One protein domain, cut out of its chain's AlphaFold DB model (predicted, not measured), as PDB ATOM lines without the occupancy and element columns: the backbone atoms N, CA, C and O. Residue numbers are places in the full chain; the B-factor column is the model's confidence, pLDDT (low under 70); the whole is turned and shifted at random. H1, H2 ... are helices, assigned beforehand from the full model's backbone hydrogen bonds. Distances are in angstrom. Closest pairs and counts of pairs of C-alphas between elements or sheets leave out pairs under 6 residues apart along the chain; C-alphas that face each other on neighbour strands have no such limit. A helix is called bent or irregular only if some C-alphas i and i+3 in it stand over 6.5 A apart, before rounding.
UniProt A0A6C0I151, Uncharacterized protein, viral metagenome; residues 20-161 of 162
ATOM      1  N   ASP A  20      -7.680  -2.968  22.545       85.12
ATOM      2  CA  ASP A  20      -6.876  -2.780  21.341       85.12
ATOM      3  C   ASP A  20      -6.945  -1.360  20.751       85.12
ATOM      4  O   ASP A  20      -6.116  -1.011  19.916       85.12
ATOM      5  N   PHE A  21      -7.873  -0.509  21.189       88.81
ATOM      6  CA  PHE A  21      -7.891   0.903  20.795       88.81
ATOM      7  C   PHE A  21      -6.927   1.778  21.591       88.81
ATOM      8  O   PHE A  21      -6.763   2.944  21.259       88.81
ATOM      9  N   LEU A  22      -6.278   1.253  22.627       90.25
ATOM     10  CA  LEU A  22      -5.297   1.992  23.411       90.25
ATOM     11  C   LEU A  22      -3.895   1.461  23.107       90.25
ATOM     12  O   LEU A  22      -3.588   0.292  23.351       90.25
ATOM     13  N   PHE A  23      -3.008   2.336  22.628       92.06
ATOM     14  CA  PHE A  23      -1.632   1.966  22.276       92.06
ATOM     15  C   PHE A  23      -0.859   1.337  23.449       92.06
ATOM     16  O   PHE A  23      -0.027   0.452  23.265       92.06
ATOM     17  N   SER A  24      -1.185   1.716  24.686       90.38
ATOM     18  CA  SER A  24      -0.592   1.112  25.879       90.38
ATOM     19  C   SER A  24      -0.830  -0.405  25.970       90.38
ATOM     20  O   SER A  24       0.058  -1.104  26.468       90.38
ATOM     21  N   TYR A  25      -1.951  -0.922  25.453       90.94
ATOM     22  CA  TYR A  25      -2.248  -2.357  25.382       90.94
ATOM     23  C   TYR A  25      -1.562  -3.032  24.191       90.94
ATOM     24  O   TYR A  25      -1.213  -4.204  24.290       90.94
ATOM     25  N   TRP A  26      -1.274  -2.300  23.111       94.88
ATOM     26  CA  TRP A  26      -0.402  -2.794  22.037       94.88
ATOM     27  C   TRP A  26       1.014  -3.053  22.549       94.88
ATOM     28  O   TRP A  26       1.568  -4.118  22.288       94.88
ATOM     29  N   CYS A  27       1.573  -2.141  23.355       95.25
ATOM     30  CA  CYS A  27       2.868  -2.374  24.000       95.25
ATOM     31  C   CYS A  27       2.838  -3.603  24.925       95.25
ATOM     32  O   CYS A  27       3.820  -4.336  24.994       95.25
ATOM     33  N   LEU A  28       1.719  -3.844  25.624       94.94
ATOM     34  CA  LEU A  28       1.557  -5.036  26.461       94.94
ATOM     35  C   LEU A  28       1.480  -6.315  25.615       94.94
ATOM     36  O   LEU A  28       2.147  -7.293  25.932       94.94
ATOM     37  N   GLY A  29       0.707  -6.310  24.527       94.94
ATOM     38  CA  GLY A  29       0.633  -7.439  23.597       94.94
ATOM     39  C   GLY A  29       1.990  -7.757  22.970       94.94
ATOM     40  O   GLY A  29       2.397  -8.916  22.929       94.94
ATOM     41  N   TRP A  30       2.733  -6.723  22.566       95.25
ATOM     42  CA  TRP A  30       4.105  -6.861  22.077       95.25
ATOM     43  C   TRP A  30       5.024  -7.461  23.149       95.25
ATOM     44  O   TRP A  30       5.726  -8.430  22.866       95.25
ATOM     45  N   PHE A  31       4.958  -6.981  24.394       96.31
ATOM     46  CA  PHE A  31       5.670  -7.589  25.520       96.31
ATOM     47  C   PHE A  31       5.360  -9.077  25.693       96.31
ATOM     48  O   PHE A  31       6.285  -9.879  25.777       96.31
ATOM     49  N   ILE A  32       4.081  -9.454  25.705       95.00
ATOM     50  CA  ILE A  32       3.661 -10.847  25.884       95.00
ATOM     51  C   ILE A  32       4.260 -11.727  24.782       95.00
ATOM     52  O   ILE A  32       4.874 -12.753  25.073       95.00
ATOM     53  N   ILE A  33       4.131 -11.306  23.519       93.06
ATOM     54  CA  ILE A  33       4.692 -12.028  22.370       93.06
ATOM     55  C   ILE A  33       6.212 -12.159  22.513       93.06
ATOM     56  O   ILE A  33       6.747 -13.258  22.377       93.06
ATOM     57  N   TYR A  34       6.898 -11.057  22.822       94.06
ATOM     58  CA  TYR A  34       8.347 -11.035  22.999       94.06
ATOM     59  C   TYR A  34       8.799 -11.992  24.106       94.06
ATOM     60  O   TYR A  34       9.664 -12.829  23.872       94.06
ATOM     61  N   TYR A  35       8.171 -11.927  25.282       93.06
ATOM     62  CA  TYR A  35       8.539 -12.715  26.458       93.06
ATOM     63  C   TYR A  35       8.365 -14.225  26.239       93.06
ATOM     64  O   TYR A  35       9.249 -15.018  26.574       93.06
ATOM     65  N   PHE A  36       7.254 -14.645  25.623       91.69
ATOM     66  CA  PHE A  36       7.025 -16.063  25.329       91.69
ATOM     67  C   PHE A  36       7.964 -16.599  24.246       91.69
ATOM     68  O   PHE A  36       8.435 -17.738  24.348       91.69
ATOM     69  N   ILE A  37       8.262 -15.789  23.228       89.44
ATOM     70  CA  ILE A  37       9.208 -16.149  22.169       89.44
ATOM     71  C   ILE A  37      10.627 -16.256  22.723       89.44
ATOM     72  O   ILE A  37      11.312 -17.233  22.416       89.44
ATOM     73  N   ASP A  38      11.035 -15.304  23.562       82.81
ATOM     74  CA  ASP A  38      12.334 -15.307  24.231       82.81
ATOM     75  C   ASP A  38      12.533 -16.571  25.080       82.81
ATOM     76  O   ASP A  38      13.593 -17.197  25.018       82.81
ATOM     77  N   SER A  39      11.477 -16.985  25.788       81.31
ATOM     78  CA  SER A  39      11.500 -18.138  26.693       81.31
ATOM     79  C   SER A  39      11.469 -19.495  25.978       81.31
ATOM     80  O   SER A  39      11.973 -20.478  26.518       81.31
ATOM     81  N   SER A  40      10.866 -19.586  24.785       79.19
ATOM     82  CA  SER A  40      10.449 -20.888  24.226       79.19
ATOM     83  C   SER A  40      10.949 -21.190  22.813       79.19
ATOM     84  O   SER A  40      10.939 -22.350  22.399       79.19
ATOM     85  N   SER A  41      11.365 -20.189  22.033       78.69
ATOM     86  CA  SER A  41      11.573 -20.381  20.596       78.69
ATOM     87  C   SER A  41      13.045 -20.488  20.201       78.69
ATOM     88  O   SER A  41      13.822 -19.549  20.347       78.69
ATOM     89  N   ARG A  42      13.414 -21.621  19.591       82.81
ATOM     90  CA  ARG A  42      14.684 -21.776  18.851       82.81
ATOM     91  C   ARG A  42      14.550 -21.455  17.359       82.81
ATOM     92  O   ARG A  42      15.539 -21.546  16.631       82.81
ATOM     93  N   SER A  43      13.347 -21.114  16.889       88.19
ATOM     94  CA  SER A  43      13.098 -20.880  15.467       88.19
ATOM     95  C   SER A  43      13.838 -19.628  14.966       88.19
ATOM     96  O   SER A  43      14.068 -18.703  15.750       88.19
ATOM     97  N   PRO A  44      14.178 -19.547  13.665       86.50
ATOM     98  CA  PRO A  44      14.818 -18.360  13.092       86.50
ATOM     99  C   PRO A  44      14.008 -17.077  13.324       86.50
ATOM    100  O   PRO A  44      14.566 -16.034  13.653       86.50
ATOM    101  N   ILE A  45      12.678 -17.175  13.229       86.62
ATOM    102  CA  ILE A  45      11.750 -16.064  13.482       86.62
ATOM    103  C   ILE A  45      11.805 -15.644  14.955       86.62
ATOM    104  O   ILE A  45      11.832 -14.455  15.257       86.62
ATOM    105  N   GLY A  46      11.868 -16.610  15.876       86.94
ATOM    106  CA  GLY A  46      11.971 -16.314  17.302       86.94
ATOM    107  C   GLY A  46      13.269 -15.598  17.664       86.94
ATOM    108  O   GLY A  46      13.249 -14.619  18.406       86.94
ATOM    109  N   GLN A  47      14.387 -16.027  17.072       86.38
ATOM    110  CA  GLN A  47      15.682 -15.367  17.253       86.38
ATOM    111  C   GLN A  47      15.693 -13.946  16.679       86.38
ATOM    112  O   GLN A  47      16.235 -13.042  17.315       86.38
ATOM    113  N   PHE A  48      15.064 -13.735  15.517       87.88
ATOM    114  CA  PHE A  48      14.888 -12.401  14.943       87.88
ATOM    115  C   PHE A  48      14.101 -11.489  15.891       87.88
ATOM    116  O   PHE A  48      14.582 -10.419  16.243       87.88
ATOM    117  N   ILE A  49      12.940 -11.937  16.378       87.62
ATOM    118  CA  ILE A  49      12.105 -11.151  17.298       87.62
ATOM    119  C   ILE A  49      12.868 -10.828  18.589       87.62
ATOM    120  O   ILE A  49      12.876  -9.680  19.023       87.62
ATOM    121  N   LYS A  50      13.568 -11.810  19.168       85.19
ATOM    122  CA  LYS A  50      14.374 -11.624  20.383       85.19
ATOM    123  C   LYS A  50      15.439 -10.539  20.218       85.19
ATOM    124  O   LYS A  50      15.627  -9.726  21.124       85.19
ATOM    125  N   LYS A  51      16.139 -10.536  19.081       87.38
ATOM    126  CA  LYS A  51      17.239  -9.606  18.807       87.38
ATOM    127  C   LYS A  51      16.750  -8.217  18.405       87.38
ATOM    128  O   LYS A  51      17.351  -7.234  18.817       87.38
ATOM    129  N   GLU A  52      15.688  -8.152  17.609       89.44
ATOM    130  CA  GLU A  52      15.315  -6.938  16.885       89.44
ATOM    131  C   GLU A  52      14.057  -6.255  17.438       89.44
ATOM    132  O   GLU A  52      13.777  -5.130  17.049       89.44
ATOM    133  N   MET A  53      13.266  -6.893  18.307       92.56
ATOM    134  CA  MET A  53      11.948  -6.377  18.711       92.56
ATOM    135  C   MET A  53      11.782  -6.269  20.228       92.56
ATOM    136  O   MET A  53      10.748  -6.669  20.761       92.56
ATOM    137  N   ASN A  54      12.780  -5.723  20.927       94.31
ATOM    138  CA  ASN A  54      12.698  -5.475  22.367       94.31
ATOM    139  C   ASN A  54      11.642  -4.386  22.692       94.31
ATOM    140  O   ASN A  54      11.808  -3.236  22.282       94.31
ATOM    141  N   PRO A  55      10.577  -4.693  23.459       96.44
ATOM    142  CA  PRO A  55       9.521  -3.735  23.775       96.44
ATOM    143  C   PRO A  55       9.850  -2.824  24.969       96.44
ATOM    144  O   PRO A  55       9.024  -1.987  25.334       96.44
ATOM    145  N   LEU A  56      11.023  -2.963  25.598       96.62
ATOM    146  CA  LEU A  56      11.389  -2.229  26.814       96.62
ATOM    147  C   LEU A  56      11.250  -0.709  26.653       96.62
ATOM    148  O   LEU A  56      10.624  -0.061  27.490       96.62
ATOM    149  N   LEU A  57      11.764  -0.140  25.557       96.50
ATOM    150  CA  LEU A  57      11.644   1.297  25.305       96.50
ATOM    151  C   LEU A  57      10.174   1.724  25.167       96.50
ATOM    152  O   LEU A  57       9.753   2.697  25.787       96.50
ATOM    153  N   ALA A  58       9.376   0.961  24.416       96.19
ATOM    154  CA  ALA A  58       7.948   1.217  24.226       96.19
ATOM    155  C   ALA A  58       7.172   1.194  25.554       96.19
ATOM    156  O   ALA A  58       6.273   2.010  25.779       96.19
ATOM    157  N   LEU A  59       7.521   0.262  26.446       96.69
ATOM    158  CA  LEU A  59       6.938   0.159  27.779       96.69
ATOM    159  C   LEU A  59       7.333   1.343  28.668       96.69
ATOM    160  O   LEU A  59       6.452   1.895  29.326       96.69
ATOM    161  N   ILE A  60       8.604   1.762  28.657       96.75
ATOM    162  CA  ILE A  60       9.088   2.926  29.419       96.75
ATOM    163  C   ILE A  60       8.404   4.210  28.942       96.75
ATOM    164  O   ILE A  60       7.912   4.982  29.763       96.75
ATOM    165  N   THR A  61       8.307   4.429  27.628       95.38
ATOM    166  CA  THR A  61       7.608   5.597  27.074       95.38
ATOM    167  C   THR A  61       6.134   5.603  27.480       95.38
ATOM    168  O   THR A  61       5.629   6.625  27.944       95.38
ATOM    169  N   ALA A  62       5.450   4.457  27.386       94.19
ATOM    170  CA  ALA A  62       4.057   4.339  27.816       94.19
ATOM    171  C   ALA A  62       3.883   4.507  29.339       94.19
ATOM    172  O   ALA A  62       2.863   5.012  29.794       94.19
ATOM    173  N   PHE A  63       4.868   4.096  30.139       95.69
ATOM    174  CA  PHE A  63       4.869   4.342  31.580       95.69
ATOM    175  C   PHE A  63       5.008   5.836  31.899       95.69
ATOM    176  O   PHE A  63       4.289   6.335  32.760       95.69
ATOM    177  N   GLY A  64       5.865   6.563  31.175       95.56
ATOM    178  CA  GLY A  64       6.004   8.015  31.321       95.56
ATOM    179  C   GLY A  64       4.702   8.775  31.044       95.56
ATOM    180  O   GLY A  64       4.331   9.659  31.812       95.56
ATOM    181  N   GLU A  65       3.966   8.393  29.999       91.88
ATOM    182  CA  GLU A  65       2.657   8.983  29.678       91.88
ATOM    183  C   GLU A  65       1.601   8.681  30.757       91.88
ATOM    184  O   GLU A  65       0.896   9.588  31.210       91.88
ATOM    185  N   ASN A  66       1.567   7.447  31.267       91.88
ATOM    186  CA  ASN A  66       0.692   7.082  32.380       91.88
ATOM    187  C   ASN A  66       1.053   7.815  33.685       91.88
ATOM    188  O   ASN A  66       0.157   8.188  34.439       91.88
ATOM    189  N   LEU A  67       2.338   8.067  33.959       95.75
ATOM    190  CA  LEU A  67       2.753   8.864  35.118       95.75
ATOM    191  C   LEU A  67       2.240  10.303  35.027       95.75
ATOM    192  O   LEU A  67       1.717  10.822  36.010       95.75
ATOM    193  N   ILE A  68       2.348  10.938  33.855       93.94
ATOM    194  CA  ILE A  68       1.808  12.289  33.631       93.94
ATOM    195  C   ILE A  68       0.297  12.296  33.897       93.94
ATOM    196  O   ILE A  68      -0.205  13.159  34.618       93.94
ATOM    197  N   THR A  69      -0.412  11.295  33.377       90.38
ATOM    198  CA  THR A  69      -1.858  11.132  33.571       90.38
ATOM    199  C   THR A  69      -2.222  10.900  35.038       90.38
ATOM    200  O   THR A  69      -3.172  11.495  35.540       90.38
ATOM    201  N   PHE A  70      -1.437  10.107  35.766       93.19
ATOM    202  CA  PHE A  70      -1.634   9.876  37.196       93.19
ATOM    203  C   PHE A  70      -1.478  11.160  38.021       93.19
ATOM    204  O   PHE A  70      -2.334  11.474  38.847       93.19
ATOM    205  N   PHE A  71      -0.429  11.951  37.772       94.94
ATOM    206  CA  PHE A  71      -0.272  13.252  38.432       94.94
ATOM    207  C   PHE A  71      -1.398  14.221  38.066       94.94
ATOM    208  O   PHE A  71      -1.848  14.991  38.914       94.94
ATOM    209  N   TYR A  72      -1.903  14.145  36.834       91.25
ATOM    210  CA  TYR A  72      -3.066  14.916  36.420       91.25
ATOM    211  C   TYR A  72      -4.346  14.505  37.173       91.25
ATOM    212  O   TYR A  72      -5.097  15.371  37.613       91.25
ATOM    213  N   MET A  73      -4.565  13.208  37.419       90.69
ATOM    214  CA  MET A  73      -5.673  12.722  38.259       90.69
ATOM    215  C   MET A  73      -5.589  13.236  39.699       90.69
ATOM    216  O   MET A  73      -6.604  13.640  40.269       90.69
ATOM    217  N   ILE A  74      -4.382  13.254  40.277       94.19
ATOM    218  CA  ILE A  74      -4.138  13.826  41.609       94.19
ATOM    219  C   ILE A  74      -4.468  15.323  41.611       94.19
ATOM    220  O   ILE A  74      -5.153  15.798  42.513       94.19
ATOM    221  N   TYR A  75      -4.016  16.062  40.592       93.81
ATOM    222  CA  TYR A  75      -4.309  17.489  40.446       93.81
ATOM    223  C   TYR A  75      -5.818  17.770  40.365       93.81
ATOM    224  O   TYR A  75      -6.299  18.721  40.977       93.81
ATOM    225  N   LEU A  76      -6.572  16.908  39.676       91.56
ATOM    226  CA  LEU A  76      -8.034  16.970  39.596       91.56
ATOM    227  C   LEU A  76      -8.764  16.460  40.849       91.56
ATOM    228  O   LEU A  76      -9.990  16.428  40.850       91.56
ATOM    229  N   GLN A  77      -8.041  16.065  41.901       93.19
ATOM    230  CA  GLN A  77      -8.616  15.531  43.140       93.19
ATOM    231  C   GLN A  77      -9.517  14.310  42.897       93.19
ATOM    232  O   GLN A  77     -10.566  14.164  43.524       93.19
ATOM    233  N   SER A  78      -9.101  13.428  41.980       89.38
ATOM    234  CA  SER A  78      -9.778  12.142  41.771       89.38
ATOM    235  C   SER A  78      -9.877  11.368  43.089       89.38
ATOM    236  O   SER A  78      -8.974  11.429  43.927       89.38
ATOM    237  N   ASP A  79     -10.966  10.624  43.276       90.31
ATOM    238  CA  ASP A  79     -11.173   9.834  44.484       90.31
ATOM    239  C   ASP A  79     -10.100   8.746  44.647       90.31
ATOM    240  O   ASP A  79      -9.492   8.250  43.691       90.31
ATOM    241  N   PHE A  80      -9.877   8.357  45.902       90.62
ATOM    242  CA  PHE A  80      -8.836   7.401  46.262       90.62
ATOM    243  C   PHE A  80      -9.000   6.044  45.560       90.62
ATOM    244  O   PHE A  80      -8.000   5.432  45.188       90.62
ATOM    245  N   ILE A  81     -10.238   5.585  45.344       89.06
ATOM    246  CA  ILE A  81     -10.511   4.291  44.704       89.06
ATOM    247  C   ILE A  81     -10.053   4.335  43.245       89.06
ATOM    248  O   ILE A  81      -9.344   3.430  42.799       89.06
ATOM    249  N   ASN A  82     -10.376   5.402  42.514       86.56
ATOM    250  CA  ASN A  82      -9.932   5.577  41.133       86.56
ATOM    251  C   ASN A  82      -8.409   5.703  41.004       86.56
ATOM    252  O   ASN A  82      -7.818   5.076  40.119       86.56
ATOM    253  N   LEU A  83      -7.751   6.436  41.906       91.44
ATOM    254  CA  LEU A  83      -6.285   6.512  41.944       91.44
ATOM    255  C   LEU A  83      -5.652   5.140  42.214       91.44
ATOM    256  O   LEU A  83      -4.690   4.755  41.547       91.44
ATOM    257  N   PHE A  84      -6.210   4.378  43.156       91.31
ATOM    258  CA  PHE A  84      -5.729   3.042  43.498       91.31
ATOM    259  C   PHE A  84      -5.903   2.047  42.340       91.31
ATOM    260  O   PHE A  84      -4.958   1.351  41.967       91.31
ATOM    261  N   ARG A  85      -7.075   2.041  41.696       88.69
ATOM    262  CA  ARG A  85      -7.356   1.260  40.479       88.69
ATOM    263  C   ARG A  85      -6.381   1.599  39.345       88.69
ATOM    264  O   ARG A  85      -5.873   0.696  38.675       88.69
ATOM    265  N   TYR A  86      -6.064   2.882  39.162       91.06
ATOM    266  CA  TYR A  86      -5.087   3.330  38.167       91.06
ATOM    267  C   TYR A  86      -3.663   2.852  38.495       91.06
ATOM    268  O   TYR A  86      -2.941   2.406  37.603       91.06
ATOM    269  N   LEU A  87      -3.265   2.870  39.772       93.50
ATOM    270  CA  LEU A  87      -1.977   2.328  40.225       93.50
ATOM    271  C   LEU A  87      -1.855   0.824  39.957       93.50
ATOM    272  O   LEU A  87      -0.828   0.392  39.433       93.50
ATOM    273  N   ILE A  88      -2.896   0.036  40.246       92.81
ATOM    274  CA  ILE A  88      -2.916  -1.403  39.934       92.81
ATOM    275  C   ILE A  88      -2.752  -1.618  38.425       92.81
ATOM    276  O   ILE A  88      -1.927  -2.430  38.003       92.81
ATOM    277  N   MET A  89      -3.497  -0.866  37.609       92.12
ATOM    278  CA  MET A  89      -3.393  -0.925  36.149       92.12
ATOM    279  C   MET A  89      -1.962  -0.655  35.679       92.12
ATOM    280  O   MET A  89      -1.388  -1.460  34.943       92.12
ATOM    281  N   MET A  90      -1.357   0.447  36.136       93.12
ATOM    282  CA  MET A  90       0.024   0.790  35.795       93.12
ATOM    283  C   MET A  90       1.001  -0.298  36.237       93.12
ATOM    284  O   MET A  90       1.931  -0.625  35.497       93.12
ATOM    285  N   PHE A  91       0.788  -0.886  37.415       94.38
ATOM    286  CA  PHE A  91       1.649  -1.943  37.921       94.38
ATOM    287  C   PHE A  91       1.625  -3.178  37.013       94.38
ATOM    288  O   PHE A  91       2.676  -3.625  36.556       94.38
ATOM    289  N   ILE A  92       0.431  -3.680  36.688       92.75
ATOM    290  CA  ILE A  92       0.246  -4.894  35.882       92.75
ATOM    291  C   ILE A  92       0.681  -4.676  34.429       92.75
ATOM    292  O   ILE A  92       1.371  -5.513  33.853       92.75
ATOM    293  N   ILE A  93       0.275  -3.560  33.819       92.44
ATOM    294  CA  ILE A  93       0.454  -3.327  32.378       92.44
ATOM    295  C   ILE A  93       1.853  -2.783  32.057       92.44
ATOM    296  O   ILE A  93       2.315  -2.919  30.921       92.44
ATOM    297  N   LYS A  94       2.530  -2.140  33.018       92.25
ATOM    298  CA  LYS A  94       3.804  -1.443  32.773       92.25
ATOM    299  C   LYS A  94       4.910  -1.871  33.719       92.25
ATOM    300  O   LYS A  94       5.908  -2.402  33.245       92.25
ATOM    301  N   ILE A  95       4.755  -1.653  35.024       95.88
ATOM    302  CA  ILE A  95       5.862  -1.826  35.981       95.88
ATOM    303  C   ILE A  95       6.354  -3.275  35.985       95.88
ATOM    304  O   ILE A  95       7.554  -3.509  35.875       95.88
ATOM    305  N   TYR A  96       5.440  -4.242  36.050       96.12
ATOM    306  CA  TYR A  96       5.796  -5.656  36.057       96.12
ATOM    307  C   TYR A  96       6.458  -6.113  34.737       96.12
ATOM    308  O   TYR A  96       7.551  -6.676  34.799       96.12
ATOM    309  N   PRO A  97       5.913  -5.806  33.540       96.56
ATOM    310  CA  PRO A  97       6.610  -6.043  32.274       96.56
ATOM    311  C   PRO A  97       7.995  -5.394  32.161       96.56
ATOM    312  O   PRO A  97       8.928  -6.031  31.681       96.56
ATOM    313  N   ILE A  98       8.150  -4.142  32.612       97.19
ATOM    314  CA  ILE A  98       9.445  -3.440  32.603       97.19
ATOM    315  C   ILE A  98      10.440  -4.155  33.516       97.19
ATOM    316  O   ILE A  98      11.584  -4.361  33.122       97.19
ATOM    317  N   TYR A  99      10.001  -4.563  34.709       97.38
ATOM    318  CA  TYR A  99      10.826  -5.319  35.646       97.38
ATOM    319  C   TYR A  99      11.314  -6.640  35.038       97.38
ATOM    320  O   TYR A  99      12.497  -6.942  35.121       97.38
ATOM    321  N   LEU A 100      10.444  -7.385  34.350       96.44
ATOM    322  CA  LEU A 100      10.832  -8.631  33.675       96.44
ATOM    323  C   LEU A 100      11.829  -8.430  32.523       96.44
ATOM    324  O   LEU A 100      12.491  -9.385  32.122       96.44
ATOM    325  N   LEU A 101      11.941  -7.212  31.993       95.00
ATOM    326  CA  LEU A 101      12.883  -6.853  30.933       95.00
ATOM    327  C   LEU A 101      14.059  -5.994  31.429       95.00
ATOM    328  O   LEU A 101      14.793  -5.454  30.602       95.00
ATOM    329  N   SER A 102      14.277  -5.865  32.742       93.94
ATOM    330  CA  SER A 102      15.279  -4.941  33.301       93.94
ATOM    331  C   SER A 102      16.716  -5.233  32.867       93.94
ATOM    332  O   SER A 102      17.536  -4.320  32.802       93.94
ATOM    333  N   ASP A 103      17.016  -6.493  32.554       93.62
ATOM    334  CA  ASP A 103      18.361  -6.931  32.169       93.62
ATOM    335  C   ASP A 103      18.659  -6.706  30.675       93.62
ATOM    336  O   ASP A 103      19.800  -6.854  30.224       93.62
ATOM    337  N   TYR A 104      17.650  -6.323  29.886       92.75
ATOM    338  CA  TYR A 104      17.810  -6.059  28.462       92.75
ATOM    339  C   TYR A 104      18.345  -4.644  28.230       92.75
ATOM    340  O   TYR A 104      17.915  -3.666  28.839       92.75
ATOM    341  N   LYS A 105      19.281  -4.513  27.286       93.75
ATOM    342  CA  LYS A 105      19.837  -3.212  26.898       93.75
ATOM    343  C   LYS A 105      18.958  -2.549  25.844       93.75
ATOM    344  O   LYS A 105      18.629  -3.174  24.838       93.75
ATOM    345  N   ILE A 106      18.653  -1.272  26.058       95.50
ATOM    346  CA  ILE A 106      17.958  -0.429  25.080       95.50
ATOM    347  C   ILE A 106      18.938  -0.039  23.973       95.50
ATOM    348  O   ILE A 106      19.994   0.544  24.237       95.50
ATOM    349  N   GLN A 107      18.572  -0.331  22.730       95.25
ATOM    350  CA  GLN A 107      19.295   0.096  21.538       95.25
ATOM    351  C   GLN A 107      18.590   1.309  20.939       95.25
ATOM    352  O   GLN A 107      17.843   1.186  19.978       95.25
ATOM    353  N   TRP A 108      18.831   2.492  21.508       93.19
ATOM    354  CA  TRP A 108      18.057   3.717  21.255       93.19
ATOM    355  C   TRP A 108      17.590   3.932  19.810       93.19
ATOM    356  O   TRP A 108      16.391   4.031  19.578       93.19
ATOM    357  N   PHE A 109      18.501   3.987  18.835       95.00
ATOM    358  CA  PHE A 109      18.125   4.245  17.439       95.00
ATOM    359  C   PHE A 109      17.243   3.146  16.842       95.00
ATOM    360  O   PHE A 109      16.269   3.440  16.153       95.00
ATOM    361  N   HIS A 110      17.589   1.891  17.117       94.00
ATOM    362  CA  HIS A 110      16.875   0.729  16.609       94.00
ATOM    363  C   HIS A 110      15.498   0.599  17.262       94.00
ATOM    364  O   HIS A 110      14.484   0.545  16.572       94.00
ATOM    365  N   ASP A 111      15.444   0.661  18.590       94.50
ATOM    366  CA  ASP A 111      14.210   0.516  19.358       94.50
ATOM    367  C   ASP A 111      13.225   1.660  19.062       94.50
ATOM    368  O   ASP A 111      12.019   1.425  18.983       94.50
ATOM    369  N   ILE A 112      13.716   2.888  18.833       96.69
ATOM    370  CA  ILE A 112      12.885   4.012  18.365       96.69
ATOM    371  C   ILE A 112      12.283   3.701  16.995       96.69
ATOM    372  O   ILE A 112      11.094   3.939  16.781       96.69
ATOM    373  N   LEU A 113      13.076   3.169  16.063       96.56
ATOM    374  CA  LEU A 113      12.596   2.827  14.727       96.56
ATOM    375  C   LEU A 113      11.515   1.743  14.795       96.56
ATOM    376  O   LEU A 113      10.459   1.892  14.179       96.56
ATOM    377  N   VAL A 114      11.730   0.690  15.587       95.88
ATOM    378  CA  VAL A 114      10.738  -0.378  15.785       95.88
ATOM    379  C   VAL A 114       9.473   0.172  16.441       95.88
ATOM    380  O   VAL A 114       8.371  -0.121  15.977       95.88
ATOM    381  N   LEU A 115       9.606   1.027  17.460       96.00
ATOM    382  CA  LEU A 115       8.476   1.702  18.097       96.00
ATOM    383  C   LEU A 115       7.662   2.524  17.087       96.00
ATOM    384  O   LEU A 115       6.436   2.433  17.085       96.00
ATOM    385  N   ILE A 116       8.324   3.286  16.210       97.00
ATOM    386  CA  ILE A 116       7.664   4.066  15.153       97.00
ATOM    387  C   ILE A 116       6.922   3.143  14.183       97.00
ATOM    388  O   ILE A 116       5.775   3.424  13.846       97.00
ATOM    389  N   ILE A 117       7.528   2.029  13.760       96.38
ATOM    390  CA  ILE A 117       6.870   1.059  12.872       96.38
ATOM    391  C   ILE A 117       5.615   0.486  13.535       96.38
ATOM    392  O   ILE A 117       4.542   0.496  12.931       96.38
ATOM    393  N   VAL A 118       5.719   0.024  14.783       95.62
ATOM    394  CA  VAL A 118       4.577  -0.516  15.538       95.62
ATOM    395  C   VAL A 118       3.495   0.550  15.716       95.62
ATOM    396  O   VAL A 118       2.309   0.258  15.563       95.62
ATOM    397  N   PHE A 119       3.884   1.798  15.970       96.00
ATOM    398  CA  PHE A 119       2.953   2.915  16.068       96.00
ATOM    399  C   PHE A 119       2.236   3.193  14.742       96.00
ATOM    400  O   PHE A 119       1.020   3.352  14.738       96.00
ATOM    401  N   ILE A 120       2.941   3.178  13.605       97.19
ATOM    402  CA  ILE A 120       2.333   3.325  12.272       97.19
ATOM    403  C   ILE A 120       1.329   2.198  12.003       97.19
ATOM    404  O   ILE A 120       0.220   2.473  11.546       97.19
ATOM    405  N   ILE A 121       1.677   0.948  12.328       96.88
ATOM    406  CA  ILE A 121       0.760  -0.198  12.207       96.88
ATOM    407  C   ILE A 121      -0.496   0.037  13.052       96.88
ATOM    408  O   ILE A 121      -1.608  -0.178  12.572       96.88
ATOM    409  N   TYR A 122      -0.333   0.534  14.276       95.81
ATOM    410  CA  TYR A 122      -1.448   0.910  15.138       95.81
ATOM    411  C   TYR A 122      -2.314   2.030  14.531       95.81
ATOM    412  O   TYR A 122      -3.539   1.943  14.583       95.81
ATOM    413  N   ILE A 123      -1.732   3.045  13.880       96.06
ATOM    414  CA  ILE A 123      -2.516   4.104  13.211       96.06
ATOM    415  C   ILE A 123      -3.342   3.531  12.067       96.06
ATOM    416  O   ILE A 123      -4.528   3.836  11.941       96.06
ATOM    417  N   ILE A 124      -2.720   2.691  11.242       96.56
ATOM    418  CA  ILE A 124      -3.390   2.014  10.132       96.56
ATOM    419  C   ILE A 124      -4.533   1.147  10.670       96.56
ATOM    420  O   ILE A 124      -5.642   1.187  10.139       96.56
ATOM    421  N   TYR A 125      -4.295   0.418  11.763       95.12
ATOM    422  CA  TYR A 125      -5.319  -0.361  12.446       95.12
ATOM    423  C   TYR A 125      -6.506   0.507  12.883       95.12
ATOM    424  O   TYR A 125      -7.646   0.189  12.554       95.12
ATOM    425  N   LEU A 126      -6.260   1.632  13.560       92.69
ATOM    426  CA  LEU A 126      -7.328   2.550  13.966       92.69
ATOM    427  C   LEU A 126      -8.123   3.088  12.771       92.69
ATOM    428  O   LEU A 126      -9.350   3.192  12.843       92.69
ATOM    429  N   HIS A 127      -7.435   3.378  11.664       92.81
ATOM    430  CA  HIS A 127      -8.064   3.848  10.437       92.81
ATOM    431  C   HIS A 127      -9.044   2.819   9.860       92.81
ATOM    432  O   HIS A 127     -10.170   3.182   9.526       92.81
ATOM    433  N   PHE A 128      -8.676   1.531   9.832       93.44
ATOM    434  CA  PHE A 128      -9.588   0.453   9.425       93.44
ATOM    435  C   PHE A 128     -10.855   0.375  10.292       93.44
ATOM    436  O   PHE A 128     -11.910  -0.025   9.807       93.44
ATOM    437  N   TRP A 129     -10.772   0.809  11.551       88.31
ATOM    438  CA  TRP A 129     -11.893   0.863  12.493       88.31
ATOM    439  C   TRP A 129     -12.568   2.242  12.579       88.31
ATOM    440  O   TRP A 129     -13.300   2.510  13.535       88.31
ATOM    441  N   ASN A 130     -12.342   3.133  11.604       89.19
ATOM    442  CA  ASN A 130     -12.916   4.487  11.549       89.19
ATOM    443  C   ASN A 130     -12.712   5.303  12.844       89.19
ATOM    444  O   ASN A 130     -13.524   6.167  13.198       89.19
ATOM    445  N   THR A 131     -11.626   5.023  13.562       88.38
ATOM    446  CA  THR A 131     -11.271   5.663  14.827       88.38
ATOM    447  C   THR A 131      -9.963   6.427  14.651       88.38
ATOM    448  O   THR A 131      -9.135   6.096  13.809       88.38
ATOM    449  N   ASP A 132      -9.780   7.488  15.429       91.06
ATOM    450  CA  ASP A 132      -8.556   8.279  15.425       91.06
ATOM    451  C   ASP A 132      -8.020   8.452  16.844       91.06
ATOM    452  O   ASP A 132      -8.761   8.407  17.833       91.06
ATOM    453  N   ILE A 133      -6.705   8.654  16.926       89.81
ATOM    454  CA  ILE A 133      -5.992   8.817  18.193       89.81
ATOM    455  C   ILE A 133      -6.588   9.966  19.005       89.81
ATOM    456  O   ILE A 133      -6.761   9.837  20.212       89.81
ATOM    457  N   LEU A 134      -6.933  11.083  18.361       89.00
ATOM    458  CA  LEU A 134      -7.432  12.266  19.058       89.00
ATOM    459  C   LEU A 134      -8.769  11.982  19.751       89.00
ATOM    460  O   LEU A 134      -8.948  12.382  20.899       89.00
ATOM    461  N   LYS A 135      -9.685  11.248  19.110       88.56
ATOM    462  CA  LYS A 135     -10.929  10.779  19.737       88.56
ATOM    463  C   LYS A 135     -10.653   9.867  20.927       88.56
ATOM    464  O   LYS A 135     -11.314  10.024  21.954       88.56
ATOM    465  N   ILE A 136      -9.696   8.944  20.803       87.44
ATOM    466  CA  ILE A 136      -9.303   8.038  21.889       87.44
ATOM    467  C   ILE A 136      -8.727   8.827  23.072       87.44
ATOM    468  O   ILE A 136      -9.166   8.650  24.206       87.44
ATOM    469  N   TYR A 137      -7.802   9.756  22.836       84.94
ATOM    470  CA  TYR A 137      -7.236  10.567  23.915       84.94
ATOM    471  C   TYR A 137      -8.278  11.484  24.541       84.94
ATOM    472  O   TYR A 137      -8.395  11.517  25.761       84.94
ATOM    473  N   LYS A 138      -9.082  12.183  23.728       85.75
ATOM    474  CA  LYS A 138     -10.110  13.101  24.229       85.75
ATOM    475  C   LYS A 138     -11.105  12.375  25.123       85.75
ATOM    476  O   LYS A 138     -11.374  12.848  26.215       85.75
ATOM    477  N   LYS A 139     -11.620  11.223  24.689       83.31
ATOM    478  CA  LYS A 139     -12.551  10.448  25.511       83.31
ATOM    479  C   LYS A 139     -11.866   9.879  26.754       83.31
ATOM    480  O   LYS A 139     -12.415  10.066  27.822       83.31
ATOM    481  N   THR A 140     -10.672   9.281  26.652       83.00
ATOM    482  CA  THR A 140      -9.934   8.772  27.831       83.00
ATOM    483  C   THR A 140      -9.735   9.875  28.868       83.00
ATOM    484  O   THR A 140     -10.003   9.681  30.049       83.00
ATOM    485  N   PHE A 141      -9.331  11.059  28.410       82.06
ATOM    486  CA  PHE A 141      -9.154  12.234  29.250       82.06
ATOM    487  C   PHE A 141     -10.474  12.730  29.851       82.06
ATOM    488  O   PHE A 141     -10.523  13.018  31.040       82.06
ATOM    489  N   THR A 142     -11.552  12.797  29.063       84.00
ATOM    490  CA  THR A 142     -12.887  13.147  29.566       84.00
ATOM    491  C   THR A 142     -13.366  12.141  30.608       84.00
ATOM    492  O   THR A 142     -13.844  12.560  31.653       84.00
ATOM    493  N   SER A 143     -13.188  10.836  30.384       82.06
ATOM    494  CA  SER A 143     -13.562   9.802  31.350       82.06
ATOM    495  C   SER A 143     -12.790   9.982  32.658       82.06
ATOM    496  O   SER A 143     -13.392   9.990  33.724       82.06
ATOM    497  N   ILE A 144     -11.480  10.239  32.582       80.81
ATOM    498  CA  ILE A 144     -10.655  10.539  33.758       80.81
ATOM    499  C   ILE A 144     -11.142  11.804  34.477       80.81
ATOM    500  O   ILE A 144     -11.308  11.793  35.693       80.81
ATOM    501  N   HIS A 145     -11.397  12.883  33.738       80.00
ATOM    502  CA  HIS A 145     -11.829  14.162  34.299       80.00
ATOM    503  C   HIS A 145     -13.207  14.083  34.965       80.00
ATOM    504  O   HIS A 145     -13.432  14.690  36.006       80.00
ATOM    505  N   GLU A 146     -14.123  13.315  34.381       83.50
ATOM    506  CA  GLU A 146     -15.471  13.102  34.907       83.50
ATOM    507  C   GLU A 146     -15.521  12.002  35.984       83.50
ATOM    508  O   GLU A 146     -16.606  11.672  36.461       83.50
ATOM    509  N   GLY A 147     -14.379  11.399  36.347       73.19
ATOM    510  CA  GLY A 147     -14.311  10.262  37.273       73.19
ATOM    511  C   GLY A 147     -15.011   9.002  36.749       73.19
ATOM    512  O   GLY A 147     -15.303   8.084  37.514       73.19
ATOM    513  N   LYS A 148     -15.305   8.956  35.445       76.50
ATOM    514  CA  LYS A 148     -15.937   7.822  34.777       76.50
ATOM    515  C   LYS A 148     -14.894   6.769  34.440       76.50
ATOM    516  O   LYS A 148     -13.892   7.005  33.768       76.50
ATOM    517  N   THR A 149     -15.184   5.551  34.842       67.19
ATOM    518  CA  THR A 149     -14.323   4.372  34.759       67.19
ATOM    519  C   THR A 149     -14.417   3.665  33.403       67.19
ATOM    520  O   THR A 149     -14.475   2.445  33.305       67.19
ATOM    521  N   GLU A 150     -14.406   4.425  32.305       73.75
ATOM    522  CA  GLU A 150     -14.677   3.874  30.967       73.75
ATOM    523  C   GLU A 150     -13.482   3.159  30.312       73.75
ATOM    524  O   GLU A 150     -13.626   2.616  29.215       73.75
ATOM    525  N   THR A 151     -12.308   3.117  30.951       79.19
ATOM    526  CA  THR A 151     -11.140   2.415  30.389       79.19
ATOM    527  C   THR A 151     -11.286   0.887  30.508       79.19
ATOM    528  O   THR A 151     -11.975   0.405  31.410       79.19
ATOM    529  N   PRO A 152     -10.649   0.084  29.626       81.44
ATOM    530  CA  PRO A 152     -10.960  -1.344  29.527       81.44
ATOM    531  C   PRO A 152     -10.655  -2.097  30.819       81.44
ATOM    532  O   PRO A 152     -11.429  -2.946  31.250       81.44
ATOM    533  N   PHE A 153      -9.531  -1.757  31.452       82.19
ATOM    534  CA  PHE A 153      -9.117  -2.348  32.716       82.19
ATOM    535  C   PHE A 153     -10.071  -2.000  33.863       82.19
ATOM    536  O   PHE A 153     -10.383  -2.859  34.678       82.19
ATOM    537  N   PHE A 154     -10.582  -0.770  33.908       81.88
ATOM    538  CA  PHE A 154     -11.538  -0.363  34.937       81.88
ATOM    539  C   PHE A 154     -12.883  -1.064  34.772       81.88
ATOM    540  O   PHE A 154     -13.390  -1.627  35.735       81.88
ATOM    541  N   GLN A 155     -13.403  -1.137  33.546       82.12
ATOM    542  CA  GLN A 155     -14.606  -1.919  33.264       82.12
ATOM    543  C   GLN A 155     -14.417  -3.410  33.571       82.12
ATOM    544  O   GLN A 155     -15.358  -4.080  33.992       82.12
ATOM    545  N   PHE A 156     -13.214  -3.950  33.355       82.31
ATOM    546  CA  PHE A 156     -12.896  -5.317  33.755       82.31
ATOM    547  C   PHE A 156     -12.944  -5.487  35.278       82.31
ATOM    548  O   PHE A 156     -13.593  -6.421  35.739       82.31
ATOM    549  N   MET A 157     -12.326  -4.580  36.045       82.44
ATOM    550  CA  MET A 157     -12.377  -4.596  37.514       82.44
ATOM    551  C   MET A 157     -13.813  -4.509  38.039       82.44
ATOM    552  O   MET A 157     -14.221  -5.352  38.836       82.44
ATOM    553  N   GLU A 158     -14.621  -3.595  37.499       83.12
ATOM    554  CA  GLU A 158     -16.021  -3.451  37.909       83.12
ATOM    555  C   GLU A 158     -16.831  -4.726  37.653       83.12
ATOM    556  O   GLU A 158     -17.621  -5.141  38.502       83.12
ATOM    557  N   LYS A 159     -16.601  -5.399  36.518       82.19
ATOM    558  CA  LYS A 159     -17.252  -6.680  36.203       82.19
ATOM    559  C   LYS A 159     -16.883  -7.802  37.173       82.19
ATOM    560  O   LYS A 159     -17.692  -8.709  37.355       82.19
ATOM    561  N   ILE A 160     -15.695  -7.764  37.777       84.56
ATOM    562  CA  ILE A 160     -15.246  -8.760  38.765       84.56
ATOM    563  C   ILE A 160     -15.472  -8.314  40.220       84.56
ATOM    564  O   ILE A 160     -15.094  -9.040  41.135       84.56
ATOM    565  N   GLY A 161     -16.115  -7.160  40.443       80.38
ATOM    566  CA  GLY A 161     -16.451  -6.648  41.775       80.38
ATOM    567  C   GLY A 161     -15.310  -5.927  42.504       80.38
ATOM    568  O   GLY A 161     -15.348  -5.846  43.731       80.38
TER     569      GLY A 161
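AT A GLANCE: This is residues 20 to 161 of the 162 residues of an uncharacterized protein of viral metagenome (UniProt A0A6C0I151). What is the main shape? A long helical hairpin of H3 and H4 takes H1 across it, packed on with residues 24 to 31, in an up-and-down bundle of three helices, each running against the one before. H3, H5 and H6 make the sides of a triangle with loose corners at H6, while H2 folds back at the end of H1 and the short H7 is beside H4. What is it built of, and how large is it? The printed part has 142 residues with seven named helices, H1 to H7 in order, and no named strand: the class is all helix. It is compact, with a radius of gyration of the C-alphas of 16.4 A, and spans 49 by 33 by 30 A.

HOW THE PARTS SIT: Which helix is the hub? H1, residues 23 to 40, touches H2, residues 44 to 52, H3, residues 56 to 75, H4, residues 80 to 100, and H5, residues 108 to 128. With residues 34 to 38 alone it touches H2, at a steep tilt of 53 degrees, opposite ways; the closest C-alphas, of Ile 37 and Gly 46, are 5.6 A apart. With residues 24 to 31 alone it touches H3, closest at the C-alphas of Ser 24 and Ala 62, 6.0 A, and H4, closest at those of Leu 28 and Ile 93, 6.3 A. How do H3 and H4 stand? They touch as a helical hairpin at a shallow tilt of 14 degrees, opposite ways, and their closest C-alphas, of Phe 63 and Lys 94, are 6.0 A apart. What of the later helices? H5 touches H3 with residues 108 to 115 alone, closest at the C-alphas of Ala 58 and Leu 115, 6.2 A, and only just touches H1, with 3 pairs of C-alphas within 8 A, the closest those of Phe 23 and Tyr 122, 7.2 A. H6, residues 133 to 145, is close to but not clearly touching H3, with the C-alphas of Met 73 and Ile 144 closest at 7.1 A, and H5, with those of Leu 126 and Ile 133 closest at 7.7 A. H7, residues 152 to 159, is close to but not clearly touching H4, with the C-alphas of Met 89 and Phe 153 closest at 6.8 A. Are the backbones in order? Every O i to N i+4 pair is within hydrogen-bond range in H1, H2, H3, H5, H6 and H7, and 15 of 17 are in H4.

IN THESE COORDINATES: Where do the first and last helices lie? H1 begins at C-alpha 23, (-1.632, 1.966, 22.276), and H7 ends at C-alpha 159, (-17.252, -6.680, 36.203). How long are the longer helices? From first to last C-alpha H1 measures 25.9 A, H3 28.7 A, H4 28.3 A and H5 30.2 A. Is H4 straight? It has a kink of 32 degrees near residue 91, and it is irregular, but only just: C-alphas 93 and 96 are 6.9 A apart.

THE WHOLE: How far does it reach? The two C-alphas farthest apart, of Pro 44 and Gln 77, are 51.0 A from each other. Is it cut, and are its links long? The printed part has no cut; the links H4 to H5 and H6 to H7 are short, and the other four are tight. Where is confidence low? The mean pLDDT of the printed part is 90.3, and residue 149 is under 70.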